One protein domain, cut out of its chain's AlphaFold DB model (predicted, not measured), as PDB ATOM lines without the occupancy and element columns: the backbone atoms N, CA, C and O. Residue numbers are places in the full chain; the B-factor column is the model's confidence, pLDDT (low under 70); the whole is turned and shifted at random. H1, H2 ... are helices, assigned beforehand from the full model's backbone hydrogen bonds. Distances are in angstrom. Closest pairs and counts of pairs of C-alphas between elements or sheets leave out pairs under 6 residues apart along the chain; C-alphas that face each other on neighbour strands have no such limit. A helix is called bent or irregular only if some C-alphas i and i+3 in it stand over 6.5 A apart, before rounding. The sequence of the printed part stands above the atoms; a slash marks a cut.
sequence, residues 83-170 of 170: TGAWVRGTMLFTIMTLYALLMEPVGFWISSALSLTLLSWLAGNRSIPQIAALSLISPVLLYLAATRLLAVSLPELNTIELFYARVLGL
ATOM      1  N   THR A  83      17.060 -67.614  53.531       78.12
ATOM      2  CA  THR A  83      16.381 -67.012  52.374       78.12
ATOM      3  C   THR A  83      16.406 -65.480  52.450       78.12
ATOM      4  O   THR A  83      16.579 -64.808  51.438       78.12
ATOM      5  N   GLY A  84      16.359 -64.913  53.663       81.88
ATOM      6  CA  GLY A  84      16.525 -63.475  53.889       81.88
ATOM      7  C   GLY A  84      17.923 -62.941  53.548       81.88
ATOM      8  O   GLY A  84      18.035 -61.824  53.048       81.88
ATOM      9  N   ALA A  85      18.986 -63.719  53.767       80.81
ATOM     10  CA  ALA A  85      20.343 -63.348  53.362       80.81
ATOM     11  C   ALA A  85      20.487 -63.321  51.832       80.81
ATOM     12  O   ALA A  85      21.071 -62.380  51.298       80.81
ATOM     13  N   TRP A  86      19.890 -64.290  51.129       83.44
ATOM     14  CA  TRP A  86      19.839 -64.299  49.664       83.44
ATOM     15  C   TRP A  86      19.100 -63.086  49.109       83.44
ATOM     16  O   TRP A  86      19.647 -62.393  48.258       83.44
ATOM     17  N   VAL A  87      17.916 -62.771  49.645       87.44
ATOM     18  CA  VAL A  87      17.139 -61.593  49.226       87.44
ATOM     19  C   VAL A  87      17.936 -60.303  49.432       87.44
ATOM     20  O   VAL A  87      18.001 -59.467  48.530       87.44
ATOM     21  N   ARG A  88      18.598 -60.148  50.586       86.56
ATOM     22  CA  ARG A  88      19.453 -58.981  50.852       86.56
ATOM     23  C   ARG A  88      20.642 -58.908  49.896       86.56
ATOM     24  O   ARG A  88      20.938 -57.826  49.403       86.56
ATOM     25  N   GLY A  89      21.282 -60.039  49.605       86.75
ATOM     26  CA  GLY A  89      22.372 -60.122  48.632       86.75
ATOM     27  C   GLY A  89      21.924 -59.734  47.223       86.75
ATOM     28  O   GLY A  89      22.568 -58.908  46.583       86.75
ATOM     29  N   THR A  90      20.777 -60.246  46.769       89.50
ATOM     30  CA  THR A  90      20.207 -59.875  45.468       89.50
ATOM     31  C   THR A  90      19.811 -58.405  45.420       89.50
ATOM     32  O   THR A  90      20.104 -57.739  44.437       89.50
ATOM     33  N   MET A  91      19.222 -57.857  46.490       92.19
ATOM     34  CA  MET A  91      18.901 -56.428  46.562       92.19
ATOM     35  C   MET A  91      20.159 -55.566  46.503       92.19
ATOM     36  O   MET A  91      20.186 -54.598  45.751       92.19
ATOM     37  N   LEU A  92      21.210 -55.929  47.244       92.00
ATOM     38  CA  LEU A  92      22.494 -55.232  47.200       92.00
ATOM     39  C   LEU A  92      23.055 -55.215  45.775       92.00
ATOM     40  O   LEU A  92      23.406 -54.152  45.267       92.00
ATOM     41  N   PHE A  93      23.092 -56.375  45.118       90.88
ATOM     42  CA  PHE A  93      23.566 -56.495  43.742       90.88
ATOM     43  C   PHE A  93      22.742 -55.637  42.772       90.88
ATOM     44  O   PHE A  93      23.309 -54.906  41.958       90.88
ATOM     45  N   THR A  94      21.414 -55.656  42.899       94.81
ATOM     46  CA  THR A  94      20.516 -54.815  42.100       94.81
ATOM     47  C   THR A  94      20.771 -53.329  42.335       94.81
ATOM     48  O   THR A  94      20.847 -52.580  41.367       94.81
ATOM     49  N   ILE A  95      20.959 -52.888  43.585       95.56
ATOM     50  CA  ILE A  95      21.251 -51.479  43.903       95.56
ATOM     51  C   ILE A  95      22.585 -51.053  43.284       95.56
ATOM     52  O   ILE A  95      22.661 -49.983  42.690       95.56
ATOM     53  N   MET A  96      23.627 -51.885  43.370       94.25
ATOM     54  CA  MET A  96      24.934 -51.587  42.766       94.25
ATOM     55  C   MET A  96      24.885 -51.575  41.236       94.25
ATOM     56  O   MET A  96      25.516 -50.732  40.604       94.25
ATOM     57  N   THR A  97      24.090 -52.460  40.636       91.56
ATOM     58  CA  THR A  97      23.861 -52.458  39.185       91.56
ATOM     59  C   THR A  97      23.116 -51.193  38.761       91.56
ATOM     60  O   THR A  97      23.526 -50.517  37.824       91.56
ATOM     61  N   LEU A  98      22.059 -50.824  39.491       93.31
ATOM     62  CA  LEU A  98      21.295 -49.602  39.249       93.31
ATOM     63  C   LEU A  98      22.171 -48.353  39.400       93.31
ATOM     64  O   LEU A  98      22.086 -47.456  38.569       93.31
ATOM     65  N   TYR A  99      23.037 -48.310  40.416       92.06
ATOM     66  CA  TYR A  99      24.017 -47.241  40.599       92.06
ATOM     67  C   TYR A  99      24.885 -47.060  39.353       92.06
ATOM     68  O   TYR A  99      24.951 -45.961  38.806       92.06
ATOM     69  N   ALA A 100      25.500 -48.147  38.877       88.88
ATOM     70  CA  ALA A 100      26.369 -48.122  37.707       88.88
ATOM     71  C   ALA A 100      25.623 -47.669  36.442       88.88
ATOM     72  O   ALA A 100      26.144 -46.853  35.687       88.88
ATOM     73  N   LEU A 101      24.390 -48.143  36.241       90.75
ATOM     74  CA  LEU A 101      23.556 -47.765  35.094       90.75
ATOM     75  C   LEU A 101      23.087 -46.307  35.146       90.75
ATOM     76  O   LEU A 101      22.971 -45.672  34.105       90.75
ATOM     77  N   LEU A 102      22.812 -45.764  36.335       88.00
ATOM     78  CA  LEU A 102      22.407 -44.363  36.507       88.00
ATOM     79  C   LEU A 102      23.590 -43.394  36.439       88.00
ATOM     80  O   LEU A 102      23.397 -42.210  36.169       88.00
ATOM     81  N   MET A 103      24.806 -43.880  36.667       84.12
ATOM     82  CA  MET A 103      26.009 -43.056  36.712       84.12
ATOM     83  C   MET A 103      26.237 -42.263  35.414       84.12
ATOM     84  O   MET A 103      26.631 -41.100  35.474       84.12
ATOM     85  N   GLU A 104      25.957 -42.863  34.255       80.06
ATOM     86  CA  GLU A 104      26.102 -42.224  32.940       80.06
ATOM     87  C   GLU A 104      24.991 -41.196  32.621       80.06
ATOM     88  O   GLU A 104      25.331 -40.044  32.346       80.06
ATOM     89  N   PRO A 105      23.684 -41.535  32.674       82.88
ATOM     90  CA  PRO A 105      22.617 -40.603  32.292       82.88
ATOM     91  C   PRO A 105      22.276 -39.555  33.361       82.88
ATOM     92  O   PRO A 105      21.805 -38.466  33.029       82.88
ATOM     93  N   VAL A 106      22.458 -39.884  34.642       81.56
ATOM     94  CA  VAL A 106      21.970 -39.078  35.777       81.56
ATOM     95  C   VAL A 106      23.114 -38.398  36.540       81.56
ATOM     96  O   VAL A 106      22.897 -37.383  37.202       81.56
ATOM     97  N   GLY A 107      24.342 -38.900  36.411       82.12
ATOM     98  CA  GLY A 107      25.530 -38.322  37.036       82.12
ATOM     99  C   GLY A 107      25.767 -38.796  38.470       82.12
ATOM    100  O   GLY A 107      24.935 -39.458  39.101       82.12
ATOM    101  N   PHE A 108      26.944 -38.461  38.997       84.62
ATOM    102  CA  PHE A 108      27.486 -39.004  40.242       84.62
ATOM    103  C   PHE A 108      26.640 -38.684  41.477       84.62
ATOM    104  O   PHE A 108      26.397 -39.565  42.301       84.62
ATOM    105  N   TRP A 109      26.187 -37.440  41.626       85.06
ATOM    106  CA  TRP A 109      25.529 -36.991  42.855       85.06
ATOM    107  C   TRP A 109      24.195 -37.695  43.096       85.06
ATOM    108  O   TRP A 109      23.987 -38.288  44.154       85.06
ATOM    109  N   ILE A 110      23.303 -37.668  42.103       86.44
ATOM    110  CA  ILE A 110      21.953 -38.228  42.227       86.44
ATOM    111  C   ILE A 110      22.014 -39.759  42.299       86.44
ATOM    112  O   ILE A 110      21.353 -40.357  43.150       86.44
ATOM    113  N   SER A 111      22.840 -40.401  41.463       90.25
ATOM    114  CA  SER A 111      23.017 -41.859  41.499       90.25
ATOM    115  C   SER A 111      23.567 -42.329  42.851       90.25
ATOM    116  O   SER A 111      23.048 -43.292  43.423       90.25
ATOM    117  N   SER A 112      24.552 -41.622  43.416       90.38
ATOM    118  CA  SER A 112      25.138 -41.951  44.721       90.38
ATOM    119  C   SER A 112      24.160 -41.701  45.865       90.38
ATOM    120  O   SER A 112      24.023 -42.555  46.739       90.38
ATOM    121  N   ALA A 113      23.434 -40.579  45.854       92.62
ATOM    122  CA  ALA A 113      22.437 -40.271  46.876       92.62
ATOM    123  C   ALA A 113      21.304 -41.308  46.898       92.62
ATOM    124  O   ALA A 113      20.939 -41.817  47.963       92.62
ATOM    125  N   LEU A 114      20.792 -41.692  45.725       94.19
ATOM    126  CA  LEU A 114      19.777 -42.738  45.607       94.19
ATOM    127  C   LEU A 114      20.306 -44.075  46.139       94.19
ATOM    128  O   LEU A 114      19.665 -44.719  46.969       94.19
ATOM    129  N   SER A 115      21.506 -44.462  45.713       94.88
ATOM    130  CA  SER A 115      22.109 -45.742  46.090       94.88
ATOM    131  C   SER A 115      22.395 -45.816  47.586       94.88
ATOM    132  O   SER A 115      22.053 -46.809  48.219       94.88
ATOM    133  N   LEU A 116      22.933 -44.754  48.191       95.19
ATOM    134  CA  LEU A 116      23.171 -44.682  49.636       95.19
ATOM    135  C   LEU A 116      21.874 -44.685  50.446       95.19
ATOM    136  O   LEU A 116      21.832 -45.270  51.528       95.19
ATOM    137  N   THR A 117      20.807 -44.086  49.921       95.62
ATOM    138  CA  THR A 117      19.477 -44.138  50.545       95.62
ATOM    139  C   THR A 117      18.952 -45.574  50.561       95.62
ATOM    140  O   THR A 117      18.579 -46.089  51.618       95.62
ATOM    141  N   LEU A 118      18.993 -46.257  49.411       95.62
ATOM    142  CA  LEU A 118      18.561 -47.651  49.277       95.62
ATOM    143  C   LEU A 118      19.423 -48.601  50.119       95.62
ATOM    144  O   LEU A 118      18.887 -49.478  50.794       95.62
ATOM    145  N   LEU A 119      20.741 -48.398  50.139       94.50
ATOM    146  CA  LEU A 119      21.666 -49.162  50.977       94.50
ATOM    147  C   LEU A 119      21.397 -48.955  52.464       94.50
ATOM    148  O   LEU A 119      21.385 -49.925  53.215       94.50
ATOM    149  N   SER A 120      21.144 -47.719  52.893       93.81
ATOM    150  CA  SER A 120      20.817 -47.429  54.292       93.81
ATOM    151  C   SER A 120      19.525 -48.125  54.710       93.81
ATOM    152  O   SER A 120      19.459 -48.709  55.792       93.81
ATOM    153  N   TRP A 121      18.514 -48.135  53.835       94.31
ATOM    154  CA  TRP A 121      17.283 -48.887  54.068       94.31
ATOM    155  C   TRP A 121      17.570 -50.391  54.156       94.31
ATOM    156  O   TRP A 121      17.147 -51.038  55.122       94.31
ATOM    157  N   LEU A 122      18.319 -50.940  53.194       92.75
ATOM    158  CA  LEU A 122      18.678 -52.357  53.129       92.75
ATOM    159  C   LEU A 122      19.473 -52.813  54.363       92.75
ATOM    160  O   LEU A 122      19.228 -53.901  54.880       92.75
ATOM    161  N   ALA A 123      20.358 -51.956  54.876       90.00
ATOM    162  CA  ALA A 123      21.108 -52.159  56.113       90.00
ATOM    163  C   ALA A 123      20.229 -52.108  57.378       90.00
ATOM    164  O   ALA A 123      20.692 -52.430  58.468       90.00
ATOM    165  N   GLY A 124      18.953 -51.736  57.245       91.38
ATOM    166  CA  GLY A 124      17.995 -51.675  58.344       91.38
ATOM    167  C   GLY A 124      17.910 -50.313  59.028       91.38
ATOM    168  O   GLY A 124      17.172 -50.194  60.003       91.38
ATOM    169  N   ASN A 125      18.590 -49.276  58.524       92.75
ATOM    170  CA  ASN A 125      18.430 -47.932  59.066       92.75
ATOM    171  C   ASN A 125      17.005 -47.421  58.790       92.75
ATOM    172  O   ASN A 125      16.448 -47.615  57.704       92.75
ATOM    173  N   ARG A 126      16.394 -46.798  59.796       94.00
ATOM    174  CA  ARG A 126      15.042 -46.216  59.741       94.00
ATOM    175  C   ARG A 126      15.017 -44.739  60.129       94.00
ATOM    176  O   ARG A 126      13.975 -44.103  60.030       94.00
ATOM    177  N   SER A 127      16.154 -44.184  60.544       95.62
ATOM    178  CA  SER A 127      16.263 -42.776  60.899       95.62
ATOM    179  C   SER A 127      16.393 -41.925  59.638       95.62
ATOM    180  O   SER A 127      17.470 -41.823  59.053       95.62
ATOM    181  N   ILE A 128      15.291 -41.292  59.229       94.25
ATOM    182  CA  ILE A 128      15.244 -40.366  58.087       94.25
ATOM    183  C   ILE A 128      16.368 -39.312  58.133       94.25
ATOM    184  O   ILE A 128      17.049 -39.173  57.117       94.25
ATOM    185  N   PRO A 129      16.638 -38.606  59.255       94.75
ATOM    186  CA  PRO A 129      17.697 -37.597  59.263       94.75
ATOM    187  C   PRO A 129      19.089 -38.203  59.058       94.75
ATOM    188  O   PRO A 129      19.916 -37.598  58.385       94.75
ATOM    189  N   GLN A 130      19.351 -39.412  59.568       93.38
ATOM    190  CA  GLN A 130      20.627 -40.091  59.325       93.38
ATOM    191  C   GLN A 130      20.764 -40.536  57.873       93.38
ATOM    192  O   GLN A 130      21.833 -40.385  57.293       93.38
ATOM    193  N   ILE A 131      19.690 -41.070  57.285       94.25
ATOM    194  CA  ILE A 131      19.683 -41.491  55.882       94.25
ATOM    195  C   ILE A 131      19.924 -40.281  54.979       94.25
ATOM    196  O   ILE A 131      20.788 -40.354  54.115       94.25
ATOM    197  N   ALA A 132      19.223 -39.169  55.216       93.19
ATOM    198  CA  ALA A 132      19.386 -37.934  54.454       93.19
ATOM    199  C   ALA A 132      20.789 -37.334  54.618       93.19
ATOM    200  O   ALA A 132      21.419 -36.961  53.633       93.19
ATOM    201  N   ALA A 133      21.312 -37.281  55.846       93.75
ATOM    202  CA  ALA A 133      22.672 -36.812  56.089       93.75
ATOM    203  C   ALA A 133      23.696 -37.693  55.361       93.75
ATOM    204  O   ALA A 133      24.548 -37.177  54.644       93.75
ATOM    205  N   LEU A 134      23.588 -39.019  55.477       92.50
ATOM    206  CA  LEU A 134      24.509 -39.943  54.821       92.50
ATOM    207  C   LEU A 134      24.417 -39.837  53.294       92.50
ATOM    208  O   LEU A 134      25.451 -39.772  52.633       92.50
ATOM    209  N   SER A 135      23.209 -39.812  52.732       93.19
ATOM    210  CA  SER A 135      23.001 -39.832  51.285       93.19
ATOM    211  C   SER A 135      23.307 -38.505  50.605       93.19
ATOM    212  O   SER A 135      23.655 -38.517  49.431       93.19
ATOM    213  N   LEU A 136      23.228 -37.377  51.314       91.56
ATOM    214  CA  LEU A 136      23.570 -36.068  50.759       91.56
ATOM    215  C   LEU A 136      25.028 -35.702  51.029       91.56
ATOM    216  O   LEU A 136      25.731 -35.309  50.107       91.56
ATOM    217  N   ILE A 137      25.507 -35.863  52.265       91.06
ATOM    218  CA  ILE A 137      26.842 -35.403  52.673       91.06
ATOM    219  C   ILE A 137      27.933 -36.340  52.145       91.06
ATOM    220  O   ILE A 137      28.963 -35.865  51.668       91.06
ATOM    221  N   SER A 138      27.726 -37.661  52.190       89.75
ATOM    222  CA  SER A 138      28.783 -38.609  51.800       89.75
ATOM    223  C   SER A 138      29.172 -38.492  50.325       89.75
ATOM    224  O   SER A 138      30.372 -38.474  50.059       89.75
ATOM    225  N   PRO A 139      28.237 -38.347  49.361       87.88
ATOM    226  CA  PRO A 139      28.613 -38.077  47.978       87.88
ATOM    227  C   PRO A 139      29.396 -36.776  47.824       87.88
ATOM    228  O   PRO A 139      30.384 -36.783  47.103       87.88
ATOM    229  N   VAL A 140      29.040 -35.696  48.534       84.44
ATOM    230  CA  VAL A 140      29.806 -34.434  48.486       84.44
ATOM    231  C   VAL A 140      31.243 -34.664  48.941       84.44
ATOM    232  O   VAL A 140      32.186 -34.256  48.270       84.44
ATOM    233  N   LEU A 141      31.419 -35.331  50.081       85.94
ATOM    234  CA  LEU A 141      32.741 -35.600  50.641       85.94
ATOM    235  C   LEU A 141      33.555 -36.517  49.732       85.94
ATOM    236  O   LEU A 141      34.731 -36.251  49.505       85.94
ATOM    237  N   LEU A 142      32.933 -37.560  49.176       84.19
ATOM    238  CA  LEU A 142      33.589 -38.467  48.238       84.19
ATOM    239  C   LEU A 142      33.967 -37.744  46.942       84.19
ATOM    240  O   LEU A 142      35.059 -37.952  46.421       84.19
ATOM    241  N   TYR A 143      33.096 -36.865  46.454       81.19
ATOM    242  CA  TYR A 143      33.336 -36.030  45.289       81.19
ATOM    243  C   TYR A 143      34.522 -35.090  45.509       81.19
ATOM    244  O   TYR A 143      35.439 -35.044  44.689       81.19
ATOM    245  N   LEU A 144      34.556 -34.383  46.641       79.50
ATOM    246  CA  LEU A 144      35.671 -33.510  47.002       79.50
ATOM    247  C   LEU A 144      36.957 -34.311  47.210       79.50
ATOM    248  O   LEU A 144      38.010 -33.885  46.754       79.50
ATOM    249  N   ALA A 145      36.892 -35.484  47.837       77.69
ATOM    250  CA  ALA A 145      38.050 -36.358  47.983       77.69
ATOM    251  C   ALA A 145      38.581 -36.812  46.612       77.69
ATOM    252  O   ALA A 145      39.771 -36.680  46.336       77.69
ATOM    253  N   ALA A 146      37.710 -37.277  45.717       74.00
ATOM    254  CA  ALA A 146      38.097 -37.726  44.384       74.00
ATOM    255  C   ALA A 146      38.678 -36.590  43.526       74.00
ATOM    256  O   ALA A 146      39.726 -36.757  42.905       74.00
ATOM    257  N   THR A 147      38.054 -35.412  43.535       71.88
ATOM    258  CA  THR A 147      38.485 -34.279  42.703       71.88
ATOM    259  C   THR A 147      39.667 -33.510  43.290       71.88
ATOM    260  O   THR A 147      40.551 -33.095  42.548       71.88
ATOM    261  N   ARG A 148      39.727 -33.321  44.615       72.94
ATOM    262  CA  ARG A 148      40.772 -32.513  45.274       72.94
ATOM    263  C   ARG A 148      41.961 -33.327  45.753       72.94
ATOM    264  O   ARG A 148      43.077 -32.830  45.655       72.94
ATOM    265  N   LEU A 149      41.747 -34.536  46.274       69.62
ATOM    266  CA  LEU A 149      42.849 -35.381  46.753       69.62
ATOM    267  C   LEU A 149      43.406 -36.258  45.635       69.62
ATOM    268  O   LEU A 149      44.612 -36.477  45.583       69.62
ATOM    269  N   LEU A 150      42.539 -36.758  44.749       64.62
ATOM    270  CA  LEU A 150      42.923 -37.719  43.710       64.62
ATOM    271  C   LEU A 150      42.926 -37.124  42.293       64.62
ATOM    272  O   LEU A 150      43.321 -37.817  41.362       64.62
ATOM    273  N   ALA A 151      42.517 -35.863  42.104       66.00
ATOM    274  CA  ALA A 151      42.464 -35.202  40.794       66.00
ATOM    275  C   ALA A 151      41.783 -36.051  39.693       66.00
ATOM    276  O   ALA A 151      42.194 -36.036  38.529       66.00
ATOM    277  N   VAL A 152      40.751 -36.812  40.076       66.56
ATOM    278  CA  VAL A 152      39.932 -37.636  39.181       66.56
ATOM    279  C   VAL A 152      38.618 -36.912  38.917       66.56
ATOM    280  O   VAL A 152      37.881 -36.605  39.851       66.56
ATOM    281  N   SER A 153      38.322 -36.669  37.641       66.50
ATOM    282  CA  SER A 153      37.042 -36.111  37.200       66.50
ATOM    283  C   SER A 153      35.953 -37.174  37.301       66.50
ATOM    284  O   SER A 153      36.088 -38.262  36.730       66.50
ATOM    285  N   LEU A 154      34.876 -36.873  38.020       66.75
ATOM    286  CA  LEU A 154      33.702 -37.739  38.079       66.75
ATOM    287  C   LEU A 154      32.692 -37.289  37.001       66.75
ATOM    288  O   LEU A 154      32.792 -36.182  36.476       66.75
ATOM    289  N   PRO A 155      31.714 -38.129  36.619       64.88
ATOM    290  CA  PRO A 155      30.604 -37.718  35.763       64.88
ATOM    291  C   PRO A 155      29.721 -36.758  36.561       64.88
ATOM    292  O   PRO A 155      28.818 -37.160  37.293       64.88
ATOM    293  N   GLU A 156      30.075 -35.483  36.521       59.28
ATOM    294  CA  GLU A 156      29.599 -34.532  37.515       59.28
ATOM    295  C   GLU A 156      28.198 -34.063  37.208       59.28
ATOM    296  O   GLU A 156      27.382 -34.032  38.120       59.28
ATOM    297  N   LEU A 157      27.897 -33.767  35.943       54.69
ATOM    298  CA  LEU A 157      26.620 -33.174  35.566       54.69
ATOM    299  C   LEU A 157      26.495 -33.034  34.033       54.69
ATOM    300  O   LEU A 157      26.061 -31.991  33.552       54.69
ATOM    301  N   ASN A 158      26.876 -34.051  33.243       55.91
ATOM    302  CA  ASN A 158      26.935 -33.935  31.770       55.91
ATOM    303  C   ASN A 158      25.621 -33.383  31.170       55.91
ATOM    304  O   ASN A 158      25.630 -32.557  30.266       55.91
ATOM    305  N   THR A 159      24.471 -33.749  31.740       54.38
ATOM    306  CA  THR A 159      23.150 -33.302  31.280       54.38
ATOM    307  C   THR A 159      22.818 -31.857  31.657       54.38
ATOM    308  O   THR A 159      22.133 -31.189  30.892       54.38
ATOM    309  N   ILE A 160      23.285 -31.353  32.803       54.50
ATOM    310  CA  ILE A 160      22.998 -29.977  33.245       54.50
ATOM    311  C   ILE A 160      23.971 -29.000  32.580       54.50
ATOM    312  O   ILE A 160      23.527 -27.951  32.131       54.50
ATOM    313  N   GLU A 161      25.250 -29.352  32.412       49.69
ATOM    314  CA  GLU A 161      26.191 -28.558  31.604       49.69
ATOM    315  C   GLU A 161      25.790 -28.518  30.125       49.69
ATOM    316  O   GLU A 161      25.762 -27.433  29.551       49.69
ATOM    317  N   LEU A 162      25.388 -29.643  29.513       56.78
ATOM    318  CA  LEU A 162      24.863 -29.645  28.138       56.78
ATOM    319  C   LEU A 162      23.525 -28.908  28.021       56.78
ATOM    320  O   LEU A 162      23.273 -28.265  27.005       56.78
ATOM    321  N   PHE A 163      22.660 -28.975  29.036       60.59
ATOM    322  CA  PHE A 163      21.427 -28.191  29.075       60.59
ATOM    323  C   PHE A 163      21.725 -26.692  29.178       60.59
ATOM    324  O   PHE A 163      21.165 -25.923  28.405       60.59
ATOM    325  N   TYR A 164      22.644 -26.270  30.053       55.50
ATOM    326  CA  TYR A 164      23.068 -24.873  30.147       55.50
ATOM    327  C   TYR A 164      23.782 -24.401  28.881       55.50
ATOM    328  O   TYR A 164      23.457 -23.321  28.412       55.50
ATOM    329  N   ALA A 165      24.662 -25.198  28.271       54.16
ATOM    330  CA  ALA A 165      25.295 -24.872  26.989       54.16
ATOM    331  C   ALA A 165      24.252 -24.705  25.869       54.16
ATOM    332  O   ALA A 165      24.268 -23.730  25.122       54.16
ATOM    333  N   ARG A 166      23.246 -25.590  25.821       61.72
ATOM    334  CA  ARG A 166      22.149 -25.533  24.841       61.72
ATOM    335  C   ARG A 166      21.167 -24.380  25.080       61.72
ATOM    336  O   ARG A 166      20.600 -23.877  24.116       61.72
ATOM    337  N   VAL A 167      20.941 -23.980  26.334       65.12
ATOM    338  CA  VAL A 167      20.027 -22.885  26.720       65.12
ATOM    339  C   VAL A 167      20.712 -21.514  26.665       65.12
ATOM    340  O   VAL A 167      20.069 -20.537  26.293       65.12
ATOM    341  N   LEU A 168      22.002 -21.429  27.006       60.69
ATOM    342  CA  LEU A 168      22.799 -20.194  26.972       60.69
ATOM    343  C   LEU A 168      23.536 -19.983  25.640       60.69
ATOM    344  O   LEU A 168      24.115 -18.918  25.447       60.69
ATOM    345  N   GLY A 169      23.481 -20.946  24.714       45.06
ATOM    346  CA  GLY A 169      24.016 -20.809  23.358       45.06
ATOM    347  C   GLY A 169      25.541 -20.705  23.286       45.06
ATOM    348  O   GLY A 169      26.044 -19.965  22.441       45.06
ATOM    349  N   LEU A 170      26.256 -21.413  24.166       45.91
ATOM    350  CA  LEU A 170      27.718 -21.567  24.118       45.91
ATOM    351  C   LEU A 170      28.106 -22.905  23.486       45.91
ATOM    352  O   LEU A 170      27.504 -23.932  23.877       45.91
TER     353      LEU A 170
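AT A GLANCE: This is residues 83 to 170 of the 170 residues of the protein "Tripartite tricarboxylate transporter TctB family protein" of Pelagimonas varians (UniProt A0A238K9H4). Helices H1 and H2 stand side by side as a helical hairpin, and H3 crosses H2 obliquely, with H2 between H1 and H3. The short last helix, H4, is away from these three at one end of the long axis, where residues 163 to 169 stick out. The printed part has 88 residues with four named helices, in the order H1, H2, H3, H4, no named strand, and the class all helix. It is loose, with a radius of gyration of the C-alphas of 15.5 A, and spans 54 by 25 by 23 A.

IN THESE COORDINATES: H1, residues 83 to 103, begins at C-alpha 83 (16.381, -67.012, 52.374) and is 30.2 A long from first to last C-alpha. H2, residues 108 to 122, is 20.5 A long. H3, residues 128 to 149, is 30.3 A long; it is neither bent nor irregular, but only just: C-alphas 136 and 139 are 6.1 A apart. H4, residues 158 to 168, is 15.1 A long and ends at C-alpha 168 (22.799, -20.194, 26.972).

HOW THE PARTS SIT: H1 and H2 touch in a hairpin, at a shallow tilt of 8 degrees, opposite ways; their closest C-alphas, of Tyr 99 and Ser 111, are 5.5 A apart. H2 and H3 form a second hairpin, at a steep tilt of 41 degrees, opposite ways. H3 touches H2 with residues 131 to 140 alone, and their closest C-alphas, of Ala 113 and Ser 135, are 4.5 A apart. H1 and H3 are apart, and H4 is apart from H1, H2 and H3. In H1, H2 and H4 every O i to N i+4 pair is within hydrogen-bond range; in H3, 16 of 18 are.

THE WHOLE: The two C-alphas farthest apart, of Thr 83 and Gly 169, are 55.1 A apart. The printed part has no cut and ends at residue 170, the chain's last. The links H1 to H2 and H2 to H3 are tight, and H3 to H4, 8 residues, is short. The mean pLDDT of the printed part is 81.3, and residues 149 to 170 are under 70.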